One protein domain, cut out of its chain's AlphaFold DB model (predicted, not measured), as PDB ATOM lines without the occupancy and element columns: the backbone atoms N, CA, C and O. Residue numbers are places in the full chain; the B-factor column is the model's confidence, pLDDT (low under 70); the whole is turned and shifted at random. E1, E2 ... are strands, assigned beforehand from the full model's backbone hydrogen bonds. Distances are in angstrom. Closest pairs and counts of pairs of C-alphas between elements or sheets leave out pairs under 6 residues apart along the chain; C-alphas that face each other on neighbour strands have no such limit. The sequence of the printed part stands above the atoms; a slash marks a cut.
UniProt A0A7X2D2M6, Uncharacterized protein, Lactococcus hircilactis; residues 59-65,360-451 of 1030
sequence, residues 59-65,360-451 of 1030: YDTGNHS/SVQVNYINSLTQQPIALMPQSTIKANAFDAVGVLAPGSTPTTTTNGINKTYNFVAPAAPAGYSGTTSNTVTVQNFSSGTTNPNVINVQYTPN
ATOM      1  N   TYR A  59     194.126  85.046   1.732       93.94
ATOM      2  CA  TYR A  59     195.205  85.953   1.351       93.94
ATOM      3  C   TYR A  59     194.620  87.149   0.605       93.94
ATOM      4  O   TYR A  59     193.560  87.044  -0.006       93.94
ATOM      5  N   ASP A  60     195.322  88.277   0.601       91.94
ATOM      6  CA  ASP A  60     194.850  89.507  -0.033       91.94
ATOM      7  C   ASP A  60     196.019  90.184  -0.771       91.94
ATOM      8  O   ASP A  60     197.107  90.342  -0.221       91.94
ATOM      9  N   THR A  61     195.834  90.541  -2.044       92.19
ATOM     10  CA  THR A  61     196.859  91.221  -2.874       92.19
ATOM     11  C   THR A  61     197.107  92.685  -2.486       92.19
ATOM     12  O   THR A  61     198.115  93.279  -2.884       92.19
ATOM     13  N   GLY A  62     196.207  93.276  -1.702       86.50
ATOM     14  CA  GLY A  62     196.166  94.692  -1.377       86.50
ATOM     15  C   GLY A  62     195.823  95.577  -2.578       86.50
ATOM     16  O   GLY A  62     195.381  95.126  -3.637       86.50
ATOM     17  N   ASN A  63     196.072  96.881  -2.412       84.25
ATOM     18  CA  ASN A  63     195.905  97.892  -3.462       84.25
ATOM     19  C   ASN A  63     194.482  97.941  -4.064       84.25
ATOM     20  O   ASN A  63     194.331  98.025  -5.277       84.25
ATOM     21  N   HIS A  64     193.442  97.882  -3.227       87.38
ATOM     22  CA  HIS A  64     192.030  97.810  -3.644       87.38
ATOM     23  C   HIS A  64     191.355  99.153  -3.953       87.38
ATOM     24  O   HIS A  64     190.128  99.231  -3.984       87.38
ATOM     25  N   SER A  65     192.115 100.219  -4.173       87.25
ATOM     26  CA  SER A  65     191.575 101.550  -4.462       87.25
ATOM     27  C   SER A  65     192.382 102.235  -5.553       87.25
ATOM     28  O   SER A  65     193.605 102.300  -5.442       87.25
ATOM     29  N   SER A 360     187.909  86.400  -6.107       89.62
ATOM     30  CA  SER A 360     188.666  85.363  -5.398       89.62
ATOM     31  C   SER A 360     189.369  84.432  -6.380       89.62
ATOM     32  O   SER A 360     188.718  83.806  -7.211       89.62
ATOM     33  N   VAL A 361     190.684  84.276  -6.238       94.62
ATOM     34  CA  VAL A 361     191.484  83.237  -6.894       94.62
ATOM     35  C   VAL A 361     191.613  82.047  -5.951       94.62
ATOM     36  O   VAL A 361     192.086  82.180  -4.825       94.62
ATOM     37  N   GLN A 362     191.188  80.880  -6.410       94.56
ATOM     38  CA  GLN A 362     191.273  79.619  -5.690       94.56
ATOM     39  C   GLN A 362     192.590  78.913  -6.035       94.56
ATOM     40  O   GLN A 362     192.875  78.685  -7.208       94.56
ATOM     41  N   VAL A 363     193.382  78.558  -5.021       95.50
ATOM     42  CA  VAL A 363     194.641  77.818  -5.172       95.50
ATOM     43  C   VAL A 363     194.484  76.430  -4.560       95.50
ATOM     44  O   VAL A 363     194.412  76.288  -3.338       95.50
ATOM     45  N   ASN A 364     194.428  75.414  -5.415       94.31
ATOM     46  CA  ASN A 364     194.347  74.012  -5.013       94.31
ATOM     47  C   ASN A 364     195.743  73.379  -5.033       94.31
ATOM     48  O   ASN A 364     196.525  73.647  -5.947       94.31
ATOM     49  N   TYR A 365     196.021  72.485  -4.086       93.94
ATOM     50  CA  TYR A 365     197.260  71.708  -4.037       93.94
ATOM     51  C   TYR A 365     196.934  70.245  -4.341       93.94
ATOM     52  O   TYR A 365     196.207  69.596  -3.587       93.94
ATOM     53  N   ILE A 366     197.413  69.747  -5.482       93.94
ATOM     54  CA  ILE A 366     197.008  68.449  -6.030       93.94
ATOM     55  C   ILE A 366     198.205  67.551  -6.341       93.94
ATOM     56  O   ILE A 366     199.302  68.020  -6.650       93.94
ATOM     57  N   ASN A 367     197.971  66.246  -6.282       93.44
ATOM     58  CA  ASN A 367     198.907  65.218  -6.715       93.44
ATOM     59  C   ASN A 367     198.934  65.192  -8.256       93.44
ATOM     60  O   ASN A 367     197.892  64.990  -8.881       93.44
ATOM     61  N   SER A 368     200.103  65.393  -8.872       93.31
ATOM     62  CA  SER A 368     200.253  65.502 -10.336       93.31
ATOM     63  C   SER A 368     200.017  64.194 -11.105       93.31
ATOM     64  O   SER A 368     200.075  64.186 -12.333       93.31
ATOM     65  N   LEU A 369     199.842  63.071 -10.399       91.25
ATOM     66  CA  LEU A 369     199.588  61.756 -10.987       91.25
ATOM     67  C   LEU A 369     198.113  61.350 -10.860       91.25
ATOM     68  O   LEU A 369     197.547  60.804 -11.803       91.25
ATOM     69  N   THR A 370     197.471  61.631  -9.721       91.25
ATOM     70  CA  THR A 370     196.056  61.274  -9.479       91.25
ATOM     71  C   THR A 370     195.074  62.416  -9.759       91.25
ATOM     72  O   THR A 370     193.861  62.196  -9.795       91.25
ATOM     73  N   GLN A 371     195.580  63.644  -9.934       91.25
ATOM     74  CA  GLN A 371     194.818  64.896 -10.022       91.25
ATOM     75  C   GLN A 371     193.896  65.176  -8.817       91.25
ATOM     76  O   GLN A 371     193.032  66.051  -8.899       91.25
ATOM     77  N   GLN A 372     194.072  64.463  -7.699       90.12
ATOM     78  CA  GLN A 372     193.281  64.645  -6.477       90.12
ATOM     79  C   GLN A 372     193.930  65.653  -5.512       90.12
ATOM     80  O   GLN A 372     195.155  65.817  -5.539       90.12
ATOM     81  N   PRO A 373     193.142  66.313  -4.637       90.69
ATOM     82  CA  PRO A 373     193.669  67.145  -3.555       90.69
ATOM     83  C   PRO A 373     194.578  66.354  -2.610       90.69
ATOM     84  O   PRO A 373     194.244  65.235  -2.223       90.69
ATOM     85  N   ILE A 374     195.694  66.952  -2.193       90.44
ATOM     86  CA  ILE A 374     196.584  66.356  -1.187       90.44
ATOM     87  C   ILE A 374     196.022  66.682   0.200       90.44
ATOM     88  O   ILE A 374     195.946  67.848   0.581       90.44
ATOM     89  N   ALA A 375     195.630  65.662   0.968       83.62
ATOM     90  CA  ALA A 375     194.813  65.828   2.179       83.62
ATOM     91  C   ALA A 375     195.438  66.728   3.267       83.62
ATOM     92  O   ALA A 375     194.715  67.380   4.020       83.62
ATOM     93  N   LEU A 376     196.772  66.794   3.339       83.06
ATOM     94  CA  LEU A 376     197.513  67.640   4.287       83.06
ATOM     95  C   LEU A 376     197.681  69.104   3.828       83.06
ATOM     96  O   LEU A 376     198.226  69.918   4.573       83.06
ATOM     97  N   MET A 377     197.225  69.454   2.622       87.56
ATOM     98  CA  MET A 377     197.299  70.802   2.054       87.56
ATOM     99  C   MET A 377     195.900  71.289   1.645       87.56
ATOM    100  O   MET A 377     195.510  71.138   0.483       87.56
ATOM    101  N   PRO A 378     195.124  71.883   2.574       89.50
ATOM    102  CA  PRO A 378     193.834  72.471   2.232       89.50
ATOM    103  C   PRO A 378     194.003  73.628   1.237       89.50
ATOM    104  O   PRO A 378     195.074  74.209   1.096       89.50
ATOM    105  N   GLN A 379     192.939  73.963   0.519       91.50
ATOM    106  CA  GLN A 379     192.926  75.030  -0.482       91.50
ATOM    107  C   GLN A 379     193.206  76.414   0.135       91.50
ATOM    108  O   GLN A 379     192.649  76.750   1.176       91.50
ATOM    109  N   SER A 380     193.970  77.266  -0.558       93.62
ATOM    110  CA  SER A 380     194.083  78.699  -0.223       93.62
ATOM    111  C   SER A 380     193.187  79.559  -1.118       93.62
ATOM    112  O   SER A 380     192.984  79.250  -2.293       93.62
ATOM    113  N   THR A 381     192.691  80.682  -0.594       94.00
ATOM    114  CA  THR A 381     191.916  81.669  -1.367       94.00
ATOM    115  C   THR A 381     192.613  83.027  -1.363       94.00
ATOM    116  O   THR A 381     192.834  83.600  -0.302       94.00
ATOM    117  N   ILE A 382     192.935  83.578  -2.534       94.75
ATOM    118  CA  ILE A 382     193.559  84.899  -2.687       94.75
ATOM    119  C   ILE A 382     192.512  85.895  -3.194       94.75
ATOM    120  O   ILE A 382     192.000  85.758  -4.301       94.75
ATOM    121  N   LYS A 383     192.220  86.943  -2.426       91.31
ATOM    122  CA  LYS A 383     191.456  88.106  -2.883       91.31
ATOM    123  C   LYS A 383     192.353  89.007  -3.733       91.31
ATOM    124  O   LYS A 383     193.316  89.606  -3.246       91.31
ATOM    125  N   ALA A 384     192.035  89.088  -5.019       91.75
ATOM    126  CA  ALA A 384     192.794  89.828  -6.018       91.75
ATOM    127  C   ALA A 384     191.916  90.857  -6.733       91.75
ATOM    128  O   ALA A 384     190.691  90.735  -6.736       91.75
ATOM    129  N   ASN A 385     192.522  91.882  -7.329       89.38
ATOM    130  CA  ASN A 385     191.768  92.826  -8.150       89.38
ATOM    131  C   ASN A 385     191.516  92.232  -9.542       89.38
ATOM    132  O   ASN A 385     192.334  91.474 -10.058       89.38
ATOM    133  N   ALA A 386     190.401  92.593 -10.167       86.88
ATOM    134  CA  ALA A 386     190.110  92.232 -11.546       86.88
ATOM    135  C   ALA A 386     191.205  92.740 -12.496       86.88
ATOM    136  O   ALA A 386     191.738  93.836 -12.311       86.88
ATOM    137  N   PHE A 387     191.518  91.936 -13.511       85.81
ATOM    138  CA  PHE A 387     192.578  92.150 -14.502       85.81
ATOM    139  C   PHE A 387     194.022  92.172 -13.965       85.81
ATOM    140  O   PHE A 387     194.950  92.206 -14.773       85.81
ATOM    141  N   ASP A 388     194.249  92.075 -12.649       91.25
ATOM    142  CA  ASP A 388     195.563  91.681 -12.125       91.25
ATOM    143  C   ASP A 388     195.866  90.227 -12.546       91.25
ATOM    144  O   ASP A 388     194.962  89.420 -12.774       91.25
ATOM    145  N   ALA A 389     197.143  89.870 -12.649       93.88
ATOM    146  CA  ALA A 389     197.583  88.498 -12.877       93.88
ATOM    147  C   ALA A 389     198.057  87.873 -11.558       93.88
ATOM    148  O   ALA A 389     198.816  88.490 -10.816       93.88
ATOM    149  N   VAL A 390     197.637  86.645 -11.258       96.44
ATOM    150  CA  VAL A 390     198.019  85.917 -10.038       96.44
ATOM    151  C   VAL A 390     198.629  84.576 -10.421       96.44
ATOM    152  O   VAL A 390     198.019  83.804 -11.157       96.44
ATOM    153  N   GLY A 391     199.837  84.304  -9.932       95.56
ATOM    154  CA  GLY A 391     200.565  83.049 -10.134       95.56
ATOM    155  C   GLY A 391     201.164  82.526  -8.829       95.56
ATOM    156  O   GLY A 391     201.239  83.254  -7.836       95.56
ATOM    157  N   VAL A 392     201.594  81.261  -8.823       95.06
ATOM    158  CA  VAL A 392     202.187  80.606  -7.642       95.06
ATOM    159  C   VAL A 392     203.496  79.912  -8.026       95.06
ATOM    160  O   VAL A 392     203.486  78.855  -8.645       95.06
ATOM    161  N   LEU A 393     204.636  80.498  -7.676       92.75
ATOM    162  CA  LEU A 393     205.969  79.972  -7.976       92.75
ATOM    163  C   LEU A 393     206.305  78.728  -7.145       92.75
ATOM    164  O   LEU A 393     205.715  78.482  -6.090       92.75
ATOM    165  N   ALA A 394     207.310  77.978  -7.599       89.69
ATOM    166  CA  ALA A 394     207.816  76.800  -6.902       89.69
ATOM    167  C   ALA A 394     208.368  77.134  -5.495       89.69
ATOM    168  O   ALA A 394     208.911  78.231  -5.307       89.69
ATOM    169  N   PRO A 395     208.292  76.209  -4.516       89.56
ATOM    170  CA  PRO A 395     208.792  76.424  -3.161       89.56
ATOM    171  C   PRO A 395     210.262  76.853  -3.143       89.56
ATOM    172  O   PRO A 395     211.074  76.378  -3.934       89.56
ATOM    173  N   GLY A 396     210.606  77.772  -2.238       84.50
ATOM    174  CA  GLY A 396     211.945  78.370  -2.163       84.50
ATOM    175  C   GLY A 396     212.191  79.532  -3.136       84.50
ATOM    176  O   GLY A 396     213.225  80.187  -3.033       84.50
ATOM    177  N   SER A 397     211.248  79.839  -4.033       90.44
ATOM    178  CA  SER A 397     211.273  81.082  -4.818       90.44
ATOM    179  C   SER A 397     211.046  82.315  -3.934       90.44
ATOM    180  O   SER A 397     210.424  82.230  -2.875       90.44
ATOM    181  N   THR A 398     211.474  83.489  -4.400       90.69
ATOM    182  CA  THR A 398     211.106  84.777  -3.788       90.69
ATOM    183  C   THR A 398     209.748  85.242  -4.333       90.69
ATOM    184  O   THR A 398     209.600  85.306  -5.557       90.69
ATOM    185  N   PRO A 399     208.766  85.612  -3.487       92.50
ATOM    186  CA  PRO A 399     207.525  86.228  -3.954       92.50
ATOM    187  C   PRO A 399     207.806  87.535  -4.706       92.50
ATOM    188  O   PRO A 399     208.690  88.300  -4.315       92.50
ATOM    189  N   THR A 400     207.062  87.820  -5.777       92.25
ATOM    190  CA  THR A 400     207.258  89.049  -6.570       92.25
ATOM    191  C   THR A 400     205.946  89.765  -6.875       92.25
ATOM    192  O   THR A 400     204.877  89.162  -6.953       92.25
ATOM    193  N   THR A 401     206.015  91.086  -7.033       91.94
ATOM    194  CA  THR A 401     204.888  91.929  -7.452       91.94
ATOM    195  C   THR A 401     205.399  93.015  -8.392       91.94
ATOM    196  O   THR A 401     206.413  93.649  -8.106       91.94
ATOM    197  N   THR A 402     204.723  93.238  -9.520       88.75
ATOM    198  CA  THR A 402     205.085  94.317 -10.455       88.75
ATOM    199  C   THR A 402     204.698  95.684  -9.895       88.75
ATOM    200  O   THR A 402     203.575  95.875  -9.431       88.75
ATOM    201  N   THR A 403     205.602  96.660  -9.981       77.12
ATOM    202  CA  THR A 403     205.406  98.001  -9.402       77.12
ATOM    203  C   THR A 403     204.722  99.003 -10.332       77.12
ATOM    204  O   THR A 403     204.241 100.025  -9.852       77.12
ATOM    205  N   ASN A 404     204.684  98.736 -11.642       71.00
ATOM    206  CA  ASN A 404     204.294  99.704 -12.672       71.00
ATOM    207  C   ASN A 404     203.006  99.272 -13.391       71.00
ATOM    208  O   ASN A 404     202.822  98.085 -13.649       71.00
ATOM    209  N   GLY A 405     202.181 100.248 -13.784       75.69
ATOM    210  CA  GLY A 405     200.891 100.026 -14.453       75.69
ATOM    211  C   GLY A 405     199.723  99.845 -13.476       75.69
ATOM    212  O   GLY A 405     199.921  99.534 -12.302       75.69
ATOM    213  N   ILE A 406     198.495 100.059 -13.965       83.38
ATOM    214  CA  ILE A 406     197.278  99.955 -13.136       83.38
ATOM    215  C   ILE A 406     196.867  98.513 -12.817       83.38
ATOM    216  O   ILE A 406     196.201  98.291 -11.812       83.38
ATOM    217  N   ASN A 407     197.265  97.550 -13.653       87.00
ATOM    218  CA  ASN A 407     197.016  96.123 -13.465       87.00
ATOM    219  C   ASN A 407     198.358  95.447 -13.164       87.00
ATOM    220  O   ASN A 407     199.342  95.687 -13.867       87.00
ATOM    221  N   LYS A 408     198.413  94.651 -12.096       89.50
ATOM    222  CA  LYS A 408     199.656  94.130 -11.507       89.50
ATOM    223  C   LYS A 408     199.730  92.611 -11.596       89.50
ATOM    224  O   LYS A 408     198.716  91.930 -11.498       89.50
ATOM    225  N   THR A 409     200.941  92.075 -11.699       93.25
ATOM    226  CA  THR A 409     201.215  90.642 -11.546       93.25
ATOM    227  C   THR A 409     201.702  90.361 -10.130       93.25
ATOM    228  O   THR A 409     202.695  90.947  -9.697       93.25
ATOM    229  N   TYR A 410     201.034  89.443  -9.433       94.94
ATOM    230  CA  TYR A 410     201.362  88.945  -8.100       94.94
ATOM    231  C   TYR A 410     201.759  87.468  -8.178       94.94
ATOM    232  O   TYR A 410     200.933  86.603  -8.465       94.94
ATOM    233  N   ASN A 411     203.020  87.173  -7.882       94.75
ATOM    234  CA  ASN A 411     203.552  85.817  -7.869       94.75
ATOM    235  C   ASN A 411     203.771  85.375  -6.420       94.75
ATOM    236  O   ASN A 411     204.794  85.701  -5.809       94.75
ATOM    237  N   PHE A 412     202.793  84.653  -5.879       95.38
ATOM    238  CA  PHE A 412     202.890  83.965  -4.592       95.38
ATOM    239  C   PHE A 412     203.881  82.799  -4.691       95.38
ATOM    240  O   PHE A 412     204.362  82.476  -5.775       95.38
ATOM    241  N   VAL A 413     204.195  82.152  -3.572       94.06
ATOM    242  CA  VAL A 413     205.087  80.981  -3.537       94.06
ATOM    243  C   VAL A 413     204.347  79.808  -2.908       94.06
ATOM    244  O   VAL A 413     203.702  79.970  -1.874       94.06
ATOM    245  N   ALA A 414     204.416  78.639  -3.540       93.00
ATOM    246  CA  ALA A 414     203.800  77.416  -3.043       93.00
ATOM    247  C   ALA A 414     204.403  76.992  -1.684       93.00
ATOM    248  O   ALA A 414     205.595  77.225  -1.447       93.00
ATOM    249  N   PRO A 415     203.623  76.344  -0.795       91.38
ATOM    250  CA  PRO A 415     204.166  75.757   0.424       91.38
ATOM    251  C   PRO A 415     205.197  74.672   0.083       91.38
ATOM    252  O   PRO A 415     205.139  74.050  -0.980       91.38
ATOM    253  N   ALA A 416     206.139  74.426   0.997       89.31
ATOM    254  CA  ALA A 416     207.064  73.301   0.869       89.31
ATOM    255  C   ALA A 416     206.291  71.988   0.654       89.31
ATOM    256  O   ALA A 416     205.229  71.791   1.244       89.31
ATOM    257  N   ALA A 417     206.825  71.108  -0.196       88.12
ATOM    258  CA  ALA A 417     206.200  69.818  -0.465       88.12
ATOM    259  C   ALA A 417     206.061  69.010   0.843       88.12
ATOM    260  O   ALA A 417     207.024  68.958   1.616       88.12
ATOM    261  N   PRO A 418     204.891  68.407   1.123       88.81
ATOM    262  CA  PRO A 418     204.732  67.530   2.276       88.81
ATOM    263  C   PRO A 418     205.525  66.229   2.084       88.81
ATOM    264  O   PRO A 418     206.043  65.944   1.003       88.81
ATOM    265  N   ALA A 419     205.617  65.422   3.145       86.75
ATOM    266  CA  ALA A 419     206.241  64.102   3.071       86.75
ATOM    267  C   ALA A 419     205.619  63.264   1.935       86.75
ATOM    268  O   ALA A 419     204.406  63.298   1.738       86.75
ATOM    269  N   GLY A 420     206.462  62.550   1.185       88.19
ATOM    270  CA  GLY A 420     206.046  61.778   0.007       88.19
ATOM    271  C   GLY A 420     205.881  62.586  -1.283       88.19
ATOM    272  O   GLY A 420     205.494  62.019  -2.298       88.19
ATOM    273  N   TYR A 421     206.198  63.885  -1.290       91.38
ATOM    274  CA  TYR A 421     206.110  64.732  -2.483       91.38
ATOM    275  C   TYR A 421     207.406  65.495  -2.776       91.38
ATOM    276  O   TYR A 421     208.173  65.844  -1.877       91.38
ATOM    277  N   SER A 422     207.637  65.799  -4.054       89.56
ATOM    278  CA  SER A 422     208.736  66.643  -4.526       89.56
ATOM    279  C   SER A 422     208.373  67.378  -5.820       89.56
ATOM    280  O   SER A 422     207.476  66.984  -6.558       89.56
ATOM    281  N   GLY A 423     209.074  68.483  -6.097       80.00
ATOM    282  CA  GLY A 423     208.805  69.330  -7.263       80.00
ATOM    283  C   GLY A 423     207.432  70.016  -7.232       80.00
ATOM    284  O   GLY A 423     206.541  69.660  -6.464       80.00
ATOM    285  N   THR A 424     207.263  71.036  -8.071       85.38
ATOM    286  CA  THR A 424     205.975  71.727  -8.239       85.38
ATOM    287  C   THR A 424     205.844  72.337  -9.623       85.38
ATOM    288  O   THR A 424     206.794  72.954 -10.108       85.38
ATOM    289  N   THR A 425     204.643  72.290 -10.195       85.75
ATOM    290  CA  THR A 425     204.251  73.137 -11.333       85.75
ATOM    291  C   THR A 425     202.934  73.854 -11.048       85.75
ATOM    292  O   THR A 425     202.169  73.443 -10.176       85.75
ATOM    293  N   SER A 426     202.679  74.959 -11.745       88.69
ATOM    294  CA  SER A 426     201.470  75.770 -11.592       88.69
ATOM    295  C   SER A 426     201.225  76.617 -12.845       88.69
ATOM    296  O   SER A 426     202.037  76.637 -13.774       88.69
ATOM    297  N   ASN A 427     200.110  77.343 -12.851       83.75
ATOM    298  CA  ASN A 427     199.758  78.338 -13.853       83.75
ATOM    299  C   ASN A 427     199.595  79.736 -13.230       83.75
ATOM    300  O   ASN A 427     199.288  79.880 -12.047       83.75
ATOM    301  N   THR A 428     199.734  80.766 -14.064       91.69
ATOM    302  CA  THR A 428     199.284  82.133 -13.760       91.69
ATOM    303  C   THR A 428     197.914  82.346 -14.399       91.69
ATOM    304  O   THR A 428     197.711  81.980 -15.557       91.69
ATOM    305  N   VAL A 429     196.978  82.951 -13.668       94.31
ATOM    306  CA  VAL A 429     195.661  83.365 -14.179       94.31
ATOM    307  C   VAL A 429     195.575  84.885 -14.252       94.31
ATOM    308  O   VAL A 429     196.095  85.579 -13.383       94.31
ATOM    309  N   THR A 430     194.896  85.417 -15.269       92.69
ATOM    310  CA  THR A 430     194.400  86.803 -15.226       92.69
ATOM    311  C   THR A 430     193.056  86.787 -14.516       92.69
ATOM    312  O   THR A 430     192.177  86.008 -14.889       92.69
ATOM    313  N   VAL A 431     192.908  87.606 -13.478       90.50
ATOM    314  CA  VAL A 431     191.746  87.592 -12.588       90.50
ATOM    315  C   VAL A 431     190.525  88.131 -13.322       90.50
ATOM    316  O   VAL A 431     190.464  89.300 -13.703       90.50
ATOM    317  N   GLN A 432     189.530  87.271 -13.493       82.88
ATOM    318  CA  GLN A 432     188.244  87.596 -14.086       82.88
ATOM    319  C   GLN A 432     187.210  87.897 -12.998       82.88
ATOM    320  O   GLN A 432     187.181  87.274 -11.930       82.88
ATOM    321  N   ASN A 433     186.309  88.827 -13.297       73.00
ATOM    322  CA  ASN A 433     185.071  88.960 -12.542       73.00
ATOM    323  C   ASN A 433     184.118  87.828 -12.933       73.00
ATOM    324  O   ASN A 433     184.044  87.447 -14.100       73.00
ATOM    325  N   PHE A 434     183.374  87.315 -11.962       69.12
ATOM    326  CA  PHE A 434     182.294  86.359 -12.177       69.12
ATOM    327  C   PHE A 434     181.128  86.728 -11.261       69.12
ATOM    328  O   PHE A 434     181.337  87.290 -10.186       69.12
ATOM    329  N   SER A 435     179.898  86.446 -11.685       62.03
ATOM    330  CA  SER A 435     178.726  86.707 -10.852       62.03
ATOM    331  C   SER A 435     178.712  85.741  -9.669       62.03
ATOM    332  O   SER A 435     178.840  84.531  -9.848       62.03
ATOM    333  N   SER A 436     178.521  86.257  -8.453       57.34
ATOM    334  CA  SER A 436     178.355  85.402  -7.273       57.34
ATOM    335  C   SER A 436     177.257  84.354  -7.518       57.34
ATOM    336  O   SER A 436     176.157  84.694  -7.952       57.34
ATOM    337  N   GLY A 437     177.572  83.075  -7.295       57.75
ATOM    338  CA  GLY A 437     176.699  81.940  -7.618       57.75
ATOM    339  C   GLY A 437     177.000  81.217  -8.942       57.75
ATOM    340  O   GLY A 437     176.449  80.139  -9.157       57.75
ATOM    341  N   THR A 438     177.890  81.729  -9.801       66.00
ATOM    342  CA  THR A 438     178.458  80.957 -10.928       66.00
ATOM    343  C   THR A 438     179.781  80.291 -10.538       66.00
ATOM    344  O   THR A 438     180.447  80.727  -9.600       66.00
ATOM    345  N   THR A 439     180.202  79.259 -11.278       78.50
ATOM    346  CA  THR A 439     181.522  78.625 -11.104       78.50
ATOM    347  C   THR A 439     182.642  79.663 -11.190       78.50
ATOM    348  O   THR A 439     182.686  80.437 -12.145       78.50
ATOM    349  N   ASN A 440     183.554  79.668 -10.215       83.69
ATOM    350  CA  ASN A 440     184.701  80.573 -10.205       83.69
ATOM    351  C   ASN A 440     185.691  80.201 -11.335       83.69
ATOM    352  O   ASN A 440     186.229  79.093 -11.306       83.69
ATOM    353  N   PRO A 441     185.969  81.088 -12.310       85.88
ATOM    354  CA  PRO A 441     186.941  80.827 -13.374       85.88
ATOM    355  C   PRO A 441     188.401  80.993 -12.914       85.88
ATOM    356  O   PRO A 441     189.322  80.596 -13.625       85.88
ATOM    357  N   ASN A 442     188.639  81.591 -11.743       91.50
ATOM    358  CA  ASN A 442     189.969  81.941 -11.254       91.50
ATOM    359  C   ASN A 442     190.560  80.808 -10.411       91.50
ATOM    360  O   ASN A 442     190.578  80.884  -9.182       91.50
ATOM    361  N   VAL A 443     191.040  79.754 -11.070       94.25
ATOM    362  CA  VAL A 443     191.622  78.582 -10.400       94.25
ATOM    363  C   VAL A 443     193.086  78.388 -10.798       94.25
ATOM    364  O   VAL A 443     193.430  78.336 -11.981       94.25
ATOM    365  N   ILE A 444     193.947  78.241  -9.793       95.44
ATOM    366  CA  ILE A 444     195.340  77.813  -9.921       95.44
ATOM    367  C   ILE A 444     195.455  76.426  -9.294       95.44
ATOM    368  O   ILE A 444     195.092  76.231  -8.134       95.44
ATOM    369  N   ASN A 445     196.000  75.471 -10.044       94.69
ATOM    370  CA  ASN A 445     196.310  74.142  -9.526       94.69
ATOM    371  C   ASN A 445     197.827  74.018  -9.373       94.69
ATOM    372  O   ASN A 445     198.551  73.951 -10.367       94.69
ATOM    373  N   VAL A 446     198.302  73.995  -8.129       95.00
ATOM    374  CA  VAL A 446     199.696  73.699  -7.787       95.00
ATOM    375  C   VAL A 446     199.840  72.184  -7.719       95.00
ATOM    376  O   VAL A 446     199.236  71.531  -6.870       95.00
ATOM    377  N   GLN A 447     200.611  71.623  -8.642       94.31
ATOM    378  CA  GLN A 447     200.768  70.182  -8.809       94.31
ATOM    379  C   GLN A 447     202.096  69.741  -8.205       94.31
ATOM    380  O   GLN A 447     203.139  70.218  -8.653       94.31
ATOM    381  N   TYR A 448     202.059  68.835  -7.230       93.69
ATOM    382  CA  TYR A 448     203.244  68.215  -6.635       93.69
ATOM    383  C   TYR A 448     203.442  66.814  -7.208       93.69
ATOM    384  O   TYR A 448     202.475  66.054  -7.316       93.69
ATOM    385  N   THR A 449     204.684  66.454  -7.526       92.69
ATOM    386  CA  THR A 449     205.006  65.103  -7.994       92.69
ATOM    387  C   THR A 449     205.090  64.167  -6.788       92.69
ATOM    388  O   THR A 449     205.846  64.463  -5.859       92.69
ATOM    389  N   PRO A 450     204.337  63.054  -6.748       92.94
ATOM    390  CA  PRO A 450     204.517  62.056  -5.702       92.94
ATOM    391  C   PRO A 450     205.888  61.384  -5.846       92.94
ATOM    392  O   PRO A 450     206.313  61.040  -6.951       92.94
ATOM    393  N   ASN A 451     206.570  61.184  -4.725       90.62
ATOM    394  CA  ASN A 451     207.791  60.394  -4.650       90.62
ATOM    395  C   ASN A 451     207.458  58.910  -4.848       90.62
ATOM    396  O   ASN A 451     206.354  58.468  -4.516       90.62
TER     397      ASN A 451
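This is residues 59 to 65 and 360 to 451 of the 1030 residues of an uncharacterized protein of Lactococcus hircilactis (UniProt A0A7X2D2M6). There is little regular structure: a strongly twisted sheet of four strands curls like part of a barrel, with the parallel pair E3 and E4 along its open side, E3 nearer. The 99 printed residues have no named helix and six strands, E1 to E6, all strand, holding 37 residues. The sheet order is E2 E1 E6 E5, mixed. The whole is compact but flat, radius of gyration of the C-alphas 14.0 A, spans 43 by 33 by 17 A.

E1, residues 360 to 367, is 22.6 A long from C-alpha 360 at (188.666, 85.363, -5.398). E6, 443 to 450, is 21.5 A long, ending at (204.517, 62.056, -5.702). E2 is 380 to 385, E5 421 to 425, E3 389 to 393, E4 409 to 413.

Within hydrogen-bond range are N 364 and O 444 of parallel E1 and E6, 2.9 A; N 361 and O 382 of hairpin E1 and E2, 2.8 A; N 447 and O 425 of hairpin E5 and E6, 2.8 A; N 391 and O 410 of E3 and E4, 2.9 A. The closest C-alphas of E3 and E6, Val 392 and Val 446, are 7.3 A apart.

Residues 66 to 359 are not printed, a 16.5 A gap between C-alphas 65 and 360. Links E1 to E2, E3 to E4 and E5 to E6 are long. Residues 434 to 438 are under pLDDT 70.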